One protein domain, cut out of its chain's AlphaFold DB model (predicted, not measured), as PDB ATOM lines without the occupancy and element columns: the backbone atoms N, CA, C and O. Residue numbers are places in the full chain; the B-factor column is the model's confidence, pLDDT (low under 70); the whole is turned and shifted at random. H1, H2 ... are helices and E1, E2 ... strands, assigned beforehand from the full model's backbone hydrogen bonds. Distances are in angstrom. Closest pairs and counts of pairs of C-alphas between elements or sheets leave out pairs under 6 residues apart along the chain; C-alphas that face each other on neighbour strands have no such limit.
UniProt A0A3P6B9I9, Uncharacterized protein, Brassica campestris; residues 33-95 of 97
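What this domain is: This is residues 33 to 95 of the 97 residues of an uncharacterized protein of Brassica campestris (UniProt A0A3P6B9I9). This is a small, compact cluster of helices, in which H3 and H4 lie side by side and run opposite ways, while H2 crosses about perpendicular to both. The short H1 packs on H3 and is apart from H4, and a small hairpin of E1 and E2 leads straight into H4. The printed part has 63 residues with four named helices and two named strands, in the order H1, H2, H3, E1, E2, H4; the sheet has the order E1 - E2 and is antiparallel, and the class is mostly helix. The whole is compact and rounded, with a radius of gyration of the C-alphas of 10.4 A and spans of 27 by 25 by 21 A.

Where its parts are: Find C-alpha 33 at (-6.434, 6.837, 18.410), where the printed part begins; from there H1 takes residues 33 to 36 and is 5.2 A from first to last C-alpha. Read on past a tight link of 4 residues to H2, residues 41 to 49, which covers 12.4 A. After a short link of 8 residues look for C-alpha 58 at (4.308, 3.876, 4.698), where H3 begins; it runs to residue 65 over 10.5 A. A short link of 6 residues takes you to E1, residues 72 to 74, 6.5 A long. Beyond a tight link of 5 residues lies E2, residues 80 to 82, 6.8 A long. With no residue between, H4 follows as residues 83 to 94; it is the longest helix, 16.4 A from first to last C-alpha, and ends at C-alpha 94 at (6.760, -1.437, 1.453).

How they stand to each other: Begin with H1 and H3, which touch; their closest C-alphas are those of Ile 35 and Val 63, 6.2 A apart. H1 and H2 only just touch, and only at the corner by their link, with 3 pairs of C-alphas within 8 A; the closest are those of Ile 35 and Tyr 42, 6.0 A apart. H2 and H3 are close but not clearly touching: their closest C-alphas, those of Cys 41 and Cys 60, are 5.3 A apart, and their lines stand about perpendicular, at 79 degrees. H2 touches H4, which meets it with residues 86 to 89 alone; the closest C-alphas are those of Leu 45 and Phe 86, 7.4 A apart, and the lines stand about perpendicular, at 89 degrees. H3 and H4 touch at a shallow tilt of 30 degrees, opposite ways, and their closest C-alphas are those of Cys 61 and Cys 90, 5.7 A apart. Now look at E1 and E2, a hairpin of antiparallel neighbours with 146 degrees between their N-to-C directions. Two backbone pairs across it are within hydrogen-bond range: N 73 and O 81 at 2.9 A, and N 81 and O 73 at 2.9 A. The closest C-alphas of H2 and E2 are those of Ala 49 and Lys 81, 7.3 A apart. H1 is apart from E1, E2 and H4, and H3 is apart from E2. In H2, H3 and H4 every O i to N i+4 pair is within hydrogen-bond range; H1 is too short for such a pair, and its 1 pair of O i and N i+3 is not within range.

The domain as a whole: Look at the C-alphas of His 78 and Gly 95 for the two farthest apart, 29.2 A; the first and last printed C-alphas, those of Ala 33 and Gly 95, are 24.9 A apart. The printed part has no cut, and no link is long. The mean pLDDT of the printed part is 96.4, and no printed residue of this model is under 70.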
ATOM      1  N   ALA A  33      -6.830   5.437  18.245       96.00
ATOM      2  CA  ALA A  33      -6.434   6.837  18.410       96.00
ATOM      3  C   ALA A  33      -5.111   7.211  17.710       96.00
ATOM      4  O   ALA A  33      -4.958   8.336  17.245       96.00
ATOM      5  N   ALA A  34      -4.140   6.295  17.638       95.31
ATOM      6  CA  ALA A  34      -2.895   6.529  16.902       95.31
ATOM      7  C   ALA A  34      -3.076   6.387  15.381       95.31
ATOM      8  O   ALA A  34      -2.497   7.164  14.624       95.31
ATOM      9  N   ILE A  35      -3.893   5.424  14.940       97.31
ATOM     10  CA  ILE A  35      -4.232   5.182  13.528       97.31
ATOM     11  C   ILE A  35      -4.989   6.390  12.966       97.31
ATOM     12  O   ILE A  35      -4.639   6.896  11.904       97.31
ATOM     13  N   ASP A  36      -5.966   6.897  13.716       97.62
ATOM     14  CA  ASP A  36      -6.848   7.994  13.308       97.62
ATOM     15  C   ASP A  36      -6.108   9.339  13.180       97.62
ATOM     16  O   ASP A  36      -6.561  10.234  12.468       97.62
ATOM     17  N   LYS A  37      -4.927   9.479  13.802       97.50
ATOM     18  CA  LYS A  37      -4.047  10.651  13.622       97.50
ATOM     19  C   LYS A  37      -3.397  10.710  12.241       97.50
ATOM     20  O   LYS A  37      -2.921  11.775  11.858       97.50
ATOM     21  N   VAL A  38      -3.340   9.597  11.508       98.00
ATOM     22  CA  VAL A  38      -2.800   9.554  10.146       98.00
ATOM     23  C   VAL A  38      -3.969   9.604   9.159       98.00
ATOM     24  O   VAL A  38      -4.706   8.622   9.043       98.00
ATOM     25  N   PRO A  39      -4.155  10.709   8.407       97.94
ATOM     26  CA  PRO A  39      -5.314  10.871   7.533       97.94
ATOM     27  C   PRO A  39      -5.448   9.726   6.524       97.94
ATOM     28  O   PRO A  39      -4.518   9.460   5.753       97.94
ATOM     29  N   GLY A  40      -6.608   9.063   6.544       97.62
ATOM     30  CA  GLY A  40      -6.944   7.931   5.675       97.62
ATOM     31  C   GLY A  40      -6.338   6.584   6.087       97.62
ATOM     32  O   GLY A  40      -6.590   5.586   5.415       97.62
ATOM     33  N   CYS A  41      -5.566   6.511   7.179       98.25
ATOM     34  CA  CYS A  41      -4.890   5.274   7.571       98.25
ATOM     35  C   CYS A  41      -5.886   4.161   7.906       98.25
ATOM     36  O   CYS A  41      -5.783   3.075   7.338       98.25
ATOM     37  N   TYR A  42      -6.898   4.424   8.737       98.00
ATOM     38  CA  TYR A  42      -7.851   3.376   9.106       98.00
ATOM     39  C   TYR A  42      -8.612   2.825   7.888       98.00
ATOM     40  O   TYR A  42      -8.708   1.612   7.710       98.00
ATOM     41  N   ASP A  43      -9.081   3.686   6.987       98.00
ATOM     42  CA  ASP A  43      -9.778   3.221   5.784       98.00
ATOM     43  C   ASP A  43      -8.845   2.459   4.834       98.00
ATOM     44  O   ASP A  43      -9.244   1.432   4.283       98.00
ATOM     45  N   SER A  44      -7.573   2.860   4.727       98.06
ATOM     46  CA  SER A  44      -6.573   2.079   3.991       98.06
ATOM     47  C   SER A  44      -6.323   0.697   4.611       98.06
ATOM     48  O   SER A  44      -6.148  -0.273   3.878       98.06
ATOM     49  N   LEU A  45      -6.382   0.563   5.944       98.12
ATOM     50  CA  LEU A  45      -6.288  -0.733   6.628       98.12
ATOM     51  C   LEU A  45      -7.529  -1.597   6.374       98.12
ATOM     52  O   LEU A  45      -7.397  -2.798   6.143       98.12
ATOM     53  N   LYS A  46      -8.731  -1.009   6.352       97.94
ATOM     54  CA  LYS A  46      -9.955  -1.739   5.983       97.94
ATOM     55  C   LYS A  46      -9.867  -2.286   4.557       97.94
ATOM     56  O   LYS A  46     -10.179  -3.451   4.350       97.94
ATOM     57  N   LEU A  47      -9.392  -1.483   3.604       98.12
ATOM     58  CA  LEU A  47      -9.175  -1.911   2.217       98.12
ATOM     59  C   LEU A  47      -8.083  -2.983   2.108       98.12
ATOM     60  O   LEU A  47      -8.274  -4.000   1.443       98.12
ATOM     61  N   ALA A  48      -6.977  -2.822   2.837       97.88
ATOM     62  CA  ALA A  48      -5.900  -3.806   2.869       97.88
ATOM     63  C   ALA A  48      -6.355  -5.158   3.446       97.88
ATOM     64  O   ALA A  48      -5.822  -6.204   3.071       97.88
ATOM     65  N   ALA A  49      -7.354  -5.177   4.334       97.62
ATOM     66  CA  ALA A  49      -7.962  -6.419   4.805       97.62
ATOM     67  C   ALA A  49      -8.691  -7.189   3.689       97.62
ATOM     68  O   ALA A  49      -8.753  -8.416   3.764       97.62
ATOM     69  N   GLU A  50      -9.148  -6.486   2.648       96.88
ATOM     70  CA  GLU A  50      -9.747  -7.026   1.419       96.88
ATOM     71  C   GLU A  50      -8.723  -7.215   0.282       96.88
ATOM     72  O   GLU A  50      -9.094  -7.460  -0.862       96.88
ATOM     73  N   ASN A  51      -7.425  -7.146   0.595       96.38
ATOM     74  CA  ASN A  51      -6.307  -7.230  -0.349       96.38
ATOM     75  C   ASN A  51      -6.182  -6.045  -1.327       96.38
ATOM     76  O   ASN A  51      -5.475  -6.151  -2.329       96.38
ATOM     77  N   ASP A  52      -6.817  -4.905  -1.039       97.69
ATOM     78  CA  ASP A  52      -6.604  -3.662  -1.783       97.69
ATOM     79  C   ASP A  52      -5.580  -2.769  -1.069       97.69
ATOM     80  O   ASP A  52      -5.871  -2.104  -0.075       97.69
ATOM     81  N   TYR A  53      -4.353  -2.760  -1.591       97.25
ATOM     82  CA  TYR A  53      -3.212  -2.079  -0.971       97.25
ATOM     83  C   TYR A  53      -2.903  -0.706  -1.570       97.25
ATOM     84  O   TYR A  53      -1.960  -0.053  -1.123       97.25
ATOM     85  N   ARG A  54      -3.672  -0.249  -2.570       96.75
ATOM     86  CA  ARG A  54      -3.360   0.954  -3.372       96.75
ATOM     87  C   ARG A  54      -3.176   2.217  -2.530       96.75
ATOM     88  O   ARG A  54      -2.412   3.102  -2.900       96.75
ATOM     89  N   TRP A  55      -3.863   2.279  -1.393       96.69
ATOM     90  CA  TRP A  55      -3.877   3.429  -0.490       96.69
ATOM     91  C   TRP A  55      -3.110   3.190   0.812       96.69
ATOM     92  O   TRP A  55      -3.081   4.071   1.672       96.69
ATOM     93  N   LEU A  56      -2.492   2.017   0.984       97.94
ATOM     94  CA  LEU A  56      -1.736   1.706   2.189       97.94
ATOM     95  C   LEU A  56      -0.394   2.434   2.144       97.94
ATOM     96  O   LEU A  56       0.530   2.019   1.449       97.94
ATOM     97  N   ARG A  57      -0.276   3.526   2.896       97.94
ATOM     98  CA  ARG A  57       0.931   4.357   2.921       97.94
ATOM     99  C   ARG A  57       1.938   3.906   3.983       97.94
ATOM    100  O   ARG A  57       1.575   3.340   5.016       97.94
ATOM    101  N   LYS A  58       3.218   4.235   3.772       97.69
ATOM    102  CA  LYS A  58       4.308   3.876   4.698       97.69
ATOM    103  C   LYS A  58       4.176   4.532   6.082       97.69
ATOM    104  O   LYS A  58       4.531   3.916   7.080       97.69
ATOM    105  N   ASP A  59       3.651   5.754   6.174       97.88
ATOM    106  CA  ASP A  59       3.386   6.443   7.449       97.88
ATOM    107  C   ASP A  59       2.291   5.750   8.277       97.88
ATOM    108  O   ASP A  59       2.451   5.582   9.484       97.88
ATOM    109  N   CYS A  60       1.241   5.251   7.624       98.38
ATOM    110  CA  CYS A  60       0.240   4.392   8.257       98.38
ATOM    111  C   CYS A  60       0.878   3.098   8.796       98.38
ATOM    112  O   CYS A  60       0.650   2.714   9.944       98.38
ATOM    113  N   CYS A  61       1.768   2.471   8.021       98.25
ATOM    114  CA  CYS A  61       2.498   1.281   8.460       98.25
ATOM    115  C   CYS A  61       3.400   1.525   9.678       98.25
ATOM    116  O   CYS A  61       3.458   0.672  10.561       98.25
ATOM    117  N   LYS A  62       4.047   2.692   9.794       98.06
ATOM    118  CA  LYS A  62       4.817   3.050  11.002       98.06
ATOM    119  C   LYS A  62       3.939   3.061  12.253       98.06
ATOM    120  O   LYS A  62       4.355   2.576  13.302       98.06
ATOM    121  N   VAL A  63       2.706   3.557  12.135       97.69
ATOM    122  CA  VAL A  63       1.742   3.527  13.240       97.69
ATOM    123  C   VAL A  63       1.330   2.096  13.571       97.69
ATOM    124  O   VAL A  63       1.380   1.724  14.738       97.69
ATOM    125  N   VAL A  64       1.013   1.262  12.579       97.56
ATOM    126  CA  VAL A  64       0.716  -0.171  12.791       97.56
ATOM    127  C   VAL A  64       1.856  -0.887  13.530       97.56
ATOM    128  O   VAL A  64       1.612  -1.713  14.410       97.56
ATOM    129  N   TYR A  65       3.109  -0.549  13.222       96.50
ATOM    130  CA  TYR A  65       4.285  -1.109  13.892       96.50
ATOM    131  C   TYR A  65       4.459  -0.651  15.341       96.50
ATOM    132  O   TYR A  65       5.023  -1.398  16.138       96.50
ATOM    133  N   SER A  66       3.933   0.521  15.704       95.31
ATOM    134  CA  SER A  66       3.975   1.026  17.082       95.31
ATOM    135  C   SER A  66       3.074   0.261  18.058       95.31
ATOM    136  O   SER A  66       3.227   0.429  19.265       95.31
ATOM    137  N   PHE A  67       2.166  -0.598  17.573       94.81
ATOM    138  CA  PHE A  67       1.313  -1.412  18.441       94.81
ATOM    139  C   PHE A  67       2.135  -2.508  19.146       94.81
ATOM    140  O   PHE A  67       2.660  -3.404  18.464       94.81
ATOM    141  N   PRO A  68       2.229  -2.474  20.493       84.69
ATOM    142  CA  PRO A  68       3.128  -3.341  21.257       84.69
ATOM    143  C   PRO A  68       2.594  -4.767  21.443       84.69
ATOM    144  O   PRO A  68       3.378  -5.694  21.635       84.69
ATOM    145  N   HIS A  69       1.275  -4.954  21.373       84.75
ATOM    146  CA  HIS A  69       0.610  -6.212  21.706       84.75
ATOM    147  C   HIS A  69      -0.340  -6.677  20.601       84.75
ATOM    148  O   HIS A  69      -0.652  -5.937  19.665       84.75
ATOM    149  N   HIS A  70      -0.769  -7.933  20.716       89.94
ATOM    150  CA  HIS A  70      -1.823  -8.493  19.884       89.94
ATOM    151  C   HIS A  70      -3.141  -7.795  20.194       89.94
ATOM    152  O   HIS A  70      -3.590  -7.781  21.332       89.94
ATOM    153  N   CYS A  71      -3.770  -7.247  19.166       94.94
ATOM    154  CA  CYS A  71      -5.107  -6.700  19.266       94.94
ATOM    155  C   CYS A  71      -5.823  -6.870  17.928       94.94
ATOM    156  O   CYS A  71      -5.196  -7.004  16.869       94.94
ATOM    157  N   LEU A  72      -7.148  -6.882  17.982       96.25
ATOM    158  CA  LEU A  72      -8.008  -6.987  16.820       96.25
ATOM    159  C   LEU A  72      -8.456  -5.604  16.356       96.25
ATOM    160  O   LEU A  72      -9.001  -4.814  17.129       96.25
ATOM    161  N   LEU A  73      -8.264  -5.331  15.070       96.38
ATOM    162  CA  LEU A  73      -8.822  -4.163  14.406       96.38
ATOM    163  C   LEU A  73     -10.137  -4.563  13.716       96.38
ATOM    164  O   LEU A  73     -10.131  -5.518  12.928       96.38
ATOM    165  N   PRO A  74     -11.253  -3.862  13.969       95.88
ATOM    166  CA  PRO A  74     -12.462  -4.001  13.165       95.88
ATOM    167  C   PRO A  74     -12.202  -3.654  11.695       95.88
ATOM    168  O   PRO A  74     -11.563  -2.651  11.376       95.88
ATOM    169  N   VAL A  75     -12.701  -4.488  10.788       95.81
ATOM    170  CA  VAL A  75     -12.612  -4.289   9.335       95.81
ATOM    171  C   VAL A  75     -13.996  -4.444   8.695       95.81
ATOM    172  O   VAL A  75     -15.010  -4.520   9.391       95.81
ATOM    173  N   MET A  76     -14.072  -4.444   7.364       94.00
ATOM    174  CA  MET A  76     -15.346  -4.556   6.649       94.00
ATOM    175  C   MET A  76     -16.085  -5.869   6.969       94.00
ATOM    176  O   MET A  76     -15.484  -6.866   7.379       94.00
ATOM    177  N   ASN A  77     -17.403  -5.873   6.748       93.12
ATOM    178  CA  ASN A  77     -18.269  -7.054   6.874       93.12
ATOM    179  C   ASN A  77     -18.282  -7.689   8.279       93.12
ATOM    180  O   ASN A  77     -18.289  -8.911   8.404       93.12
ATOM    181  N   HIS A  78     -18.255  -6.865   9.336       92.19
ATOM    182  CA  HIS A  78     -18.247  -7.306  10.744       92.19
ATOM    183  C   HIS A  78     -17.078  -8.238  11.111       92.19
ATOM    184  O   HIS A  78     -17.137  -8.968  12.103       92.19
ATOM    185  N   ARG A  79     -16.006  -8.228  10.311       94.69
ATOM    186  CA  ARG A  79     -14.805  -9.018  10.572       94.69
ATOM    187  C   ARG A  79     -13.814  -8.233  11.415       94.69
ATOM    188  O   ARG A  79     -13.871  -7.011  11.531       94.69
ATOM    189  N   HIS A  80     -12.854  -8.971  11.953       95.75
ATOM    190  CA  HIS A  80     -11.746  -8.433  12.719       95.75
ATOM    191  C   HIS A  80     -10.445  -9.043  12.215       95.75
ATOM    192  O   HIS A  80     -10.405 -10.219  11.852       95.75
ATOM    193  N   LYS A  81      -9.382  -8.243  12.174       96.19
ATOM    194  CA  LYS A  81      -8.062  -8.677  11.714       96.19
ATOM    195  C   LYS A  81      -7.035  -8.360  12.797       96.19
ATOM    196  O   LYS A  81      -7.019  -7.252  13.326       96.19
ATOM    197  N   ASP A  82      -6.191  -9.333  13.123       96.19
ATOM    198  CA  ASP A  82      -5.092  -9.143  14.075       96.19
ATOM    199  C   ASP A  82      -4.100  -8.098  13.536       96.19
ATOM    200  O   ASP A  82      -3.725  -8.144  12.358       96.19
ATOM    201  N   ILE A  83      -3.656  -7.173  14.391       97.12
ATOM    202  CA  ILE A  83      -2.724  -6.095  14.031       97.12
ATOM    203  C   ILE A  83      -1.416  -6.605  13.404       97.12
ATOM    204  O   ILE A  83      -0.866  -5.976  12.499       97.12
ATOM    205  N   ASN A  84      -0.939  -7.790  13.786       96.31
ATOM    206  CA  ASN A  84       0.244  -8.413  13.195       96.31
ATOM    207  C   ASN A  84       0.003  -8.902  11.765       96.31
ATOM    208  O   ASN A  84       0.951  -8.996  10.983       96.31
ATOM    209  N   SER A  85      -1.249  -9.163  11.376       97.00
ATOM    210  CA  SER A  85      -1.581  -9.377   9.964       97.00
ATOM    211  C   SER A  85      -1.306  -8.115   9.152       97.00
ATOM    212  O   SER A  85      -0.756  -8.207   8.057       97.00
ATOM    213  N   PHE A  86      -1.626  -6.935   9.691       97.62
ATOM    214  CA  PHE A  86      -1.305  -5.667   9.035       97.62
ATOM    215  C   PHE A  86       0.194  -5.378   9.024       97.62
ATOM    216  O   PHE A  86       0.688  -4.916   8.002       97.62
ATOM    217  N   LYS A  87       0.944  -5.729  10.081       97.44
ATOM    218  CA  LYS A  87       2.419  -5.651  10.058       97.44
ATOM    219  C   LYS A  87       3.003  -6.459   8.891       97.44
ATOM    220  O   LYS A  87       3.807  -5.934   8.128       97.44
ATOM    221  N   LYS A  88       2.536  -7.698   8.686       96.88
ATOM    222  CA  LYS A  88       2.944  -8.538   7.541       96.88
ATOM    223  C   LYS A  88       2.573  -7.914   6.193       96.88
ATOM    224  O   LYS A  88       3.409  -7.876   5.298       96.88
ATOM    225  N   ILE A  89       1.348  -7.398   6.055       97.69
ATOM    226  CA  ILE A  89       0.917  -6.698   4.832       97.69
ATOM    227  C   ILE A  89       1.830  -5.497   4.554       97.69
ATOM    228  O   ILE A  89       2.299  -5.334   3.433       97.69
ATOM    229  N   CYS A  90       2.139  -4.697   5.574       98.06
ATOM    230  CA  CYS A  90       3.034  -3.553   5.451       98.06
ATOM    231  C   CYS A  90       4.424  -3.940   4.929       98.06
ATOM    232  O   CYS A  90       4.923  -3.268   4.029       98.06
ATOM    233  N   VAL A  91       5.011  -5.038   5.420       97.56
ATOM    234  CA  VAL A  91       6.295  -5.550   4.903       97.56
ATOM    235  C   VAL A  91       6.186  -5.985   3.451       97.56
ATOM    236  O   VAL A  91       7.051  -5.658   2.647       97.56
ATOM    237  N   ASN A  92       5.115  -6.693   3.096       96.94
ATOM    238  CA  ASN A  92       4.921  -7.168   1.728       96.94
ATOM    239  C   ASN A  92       4.754  -6.014   0.727       96.94
ATOM    240  O   ASN A  92       5.159  -6.148  -0.423       96.94
ATOM    241  N   VAL A  93       4.159  -4.896   1.152       97.25
ATOM    242  CA  VAL A  93       3.886  -3.738   0.284       97.25
ATOM    243  C   VAL A  93       5.072  -2.769   0.222       97.25
ATOM    244  O   VAL A  93       5.378  -2.261  -0.852       97.25
ATOM    245  N   HIS A  94       5.745  -2.502   1.347       97.19
ATOM    246  CA  HIS A  94       6.760  -1.437   1.453       97.19
ATOM    247  C   HIS A  94       8.179  -1.930   1.767       97.19
ATOM    248  O   HIS A  94       9.103  -1.115   1.813       97.19
ATOM    249  N   GLY A  95       8.369  -3.226   2.014       93.69
ATOM    250  CA  GLY A  95       9.609  -3.770   2.571       93.69
ATOM    251  C   GLY A  95       9.761  -3.465   4.070       93.69
ATOM    252  O   GLY A  95       8.770  -3.196   4.752       93.69
TER     253      GLY A  95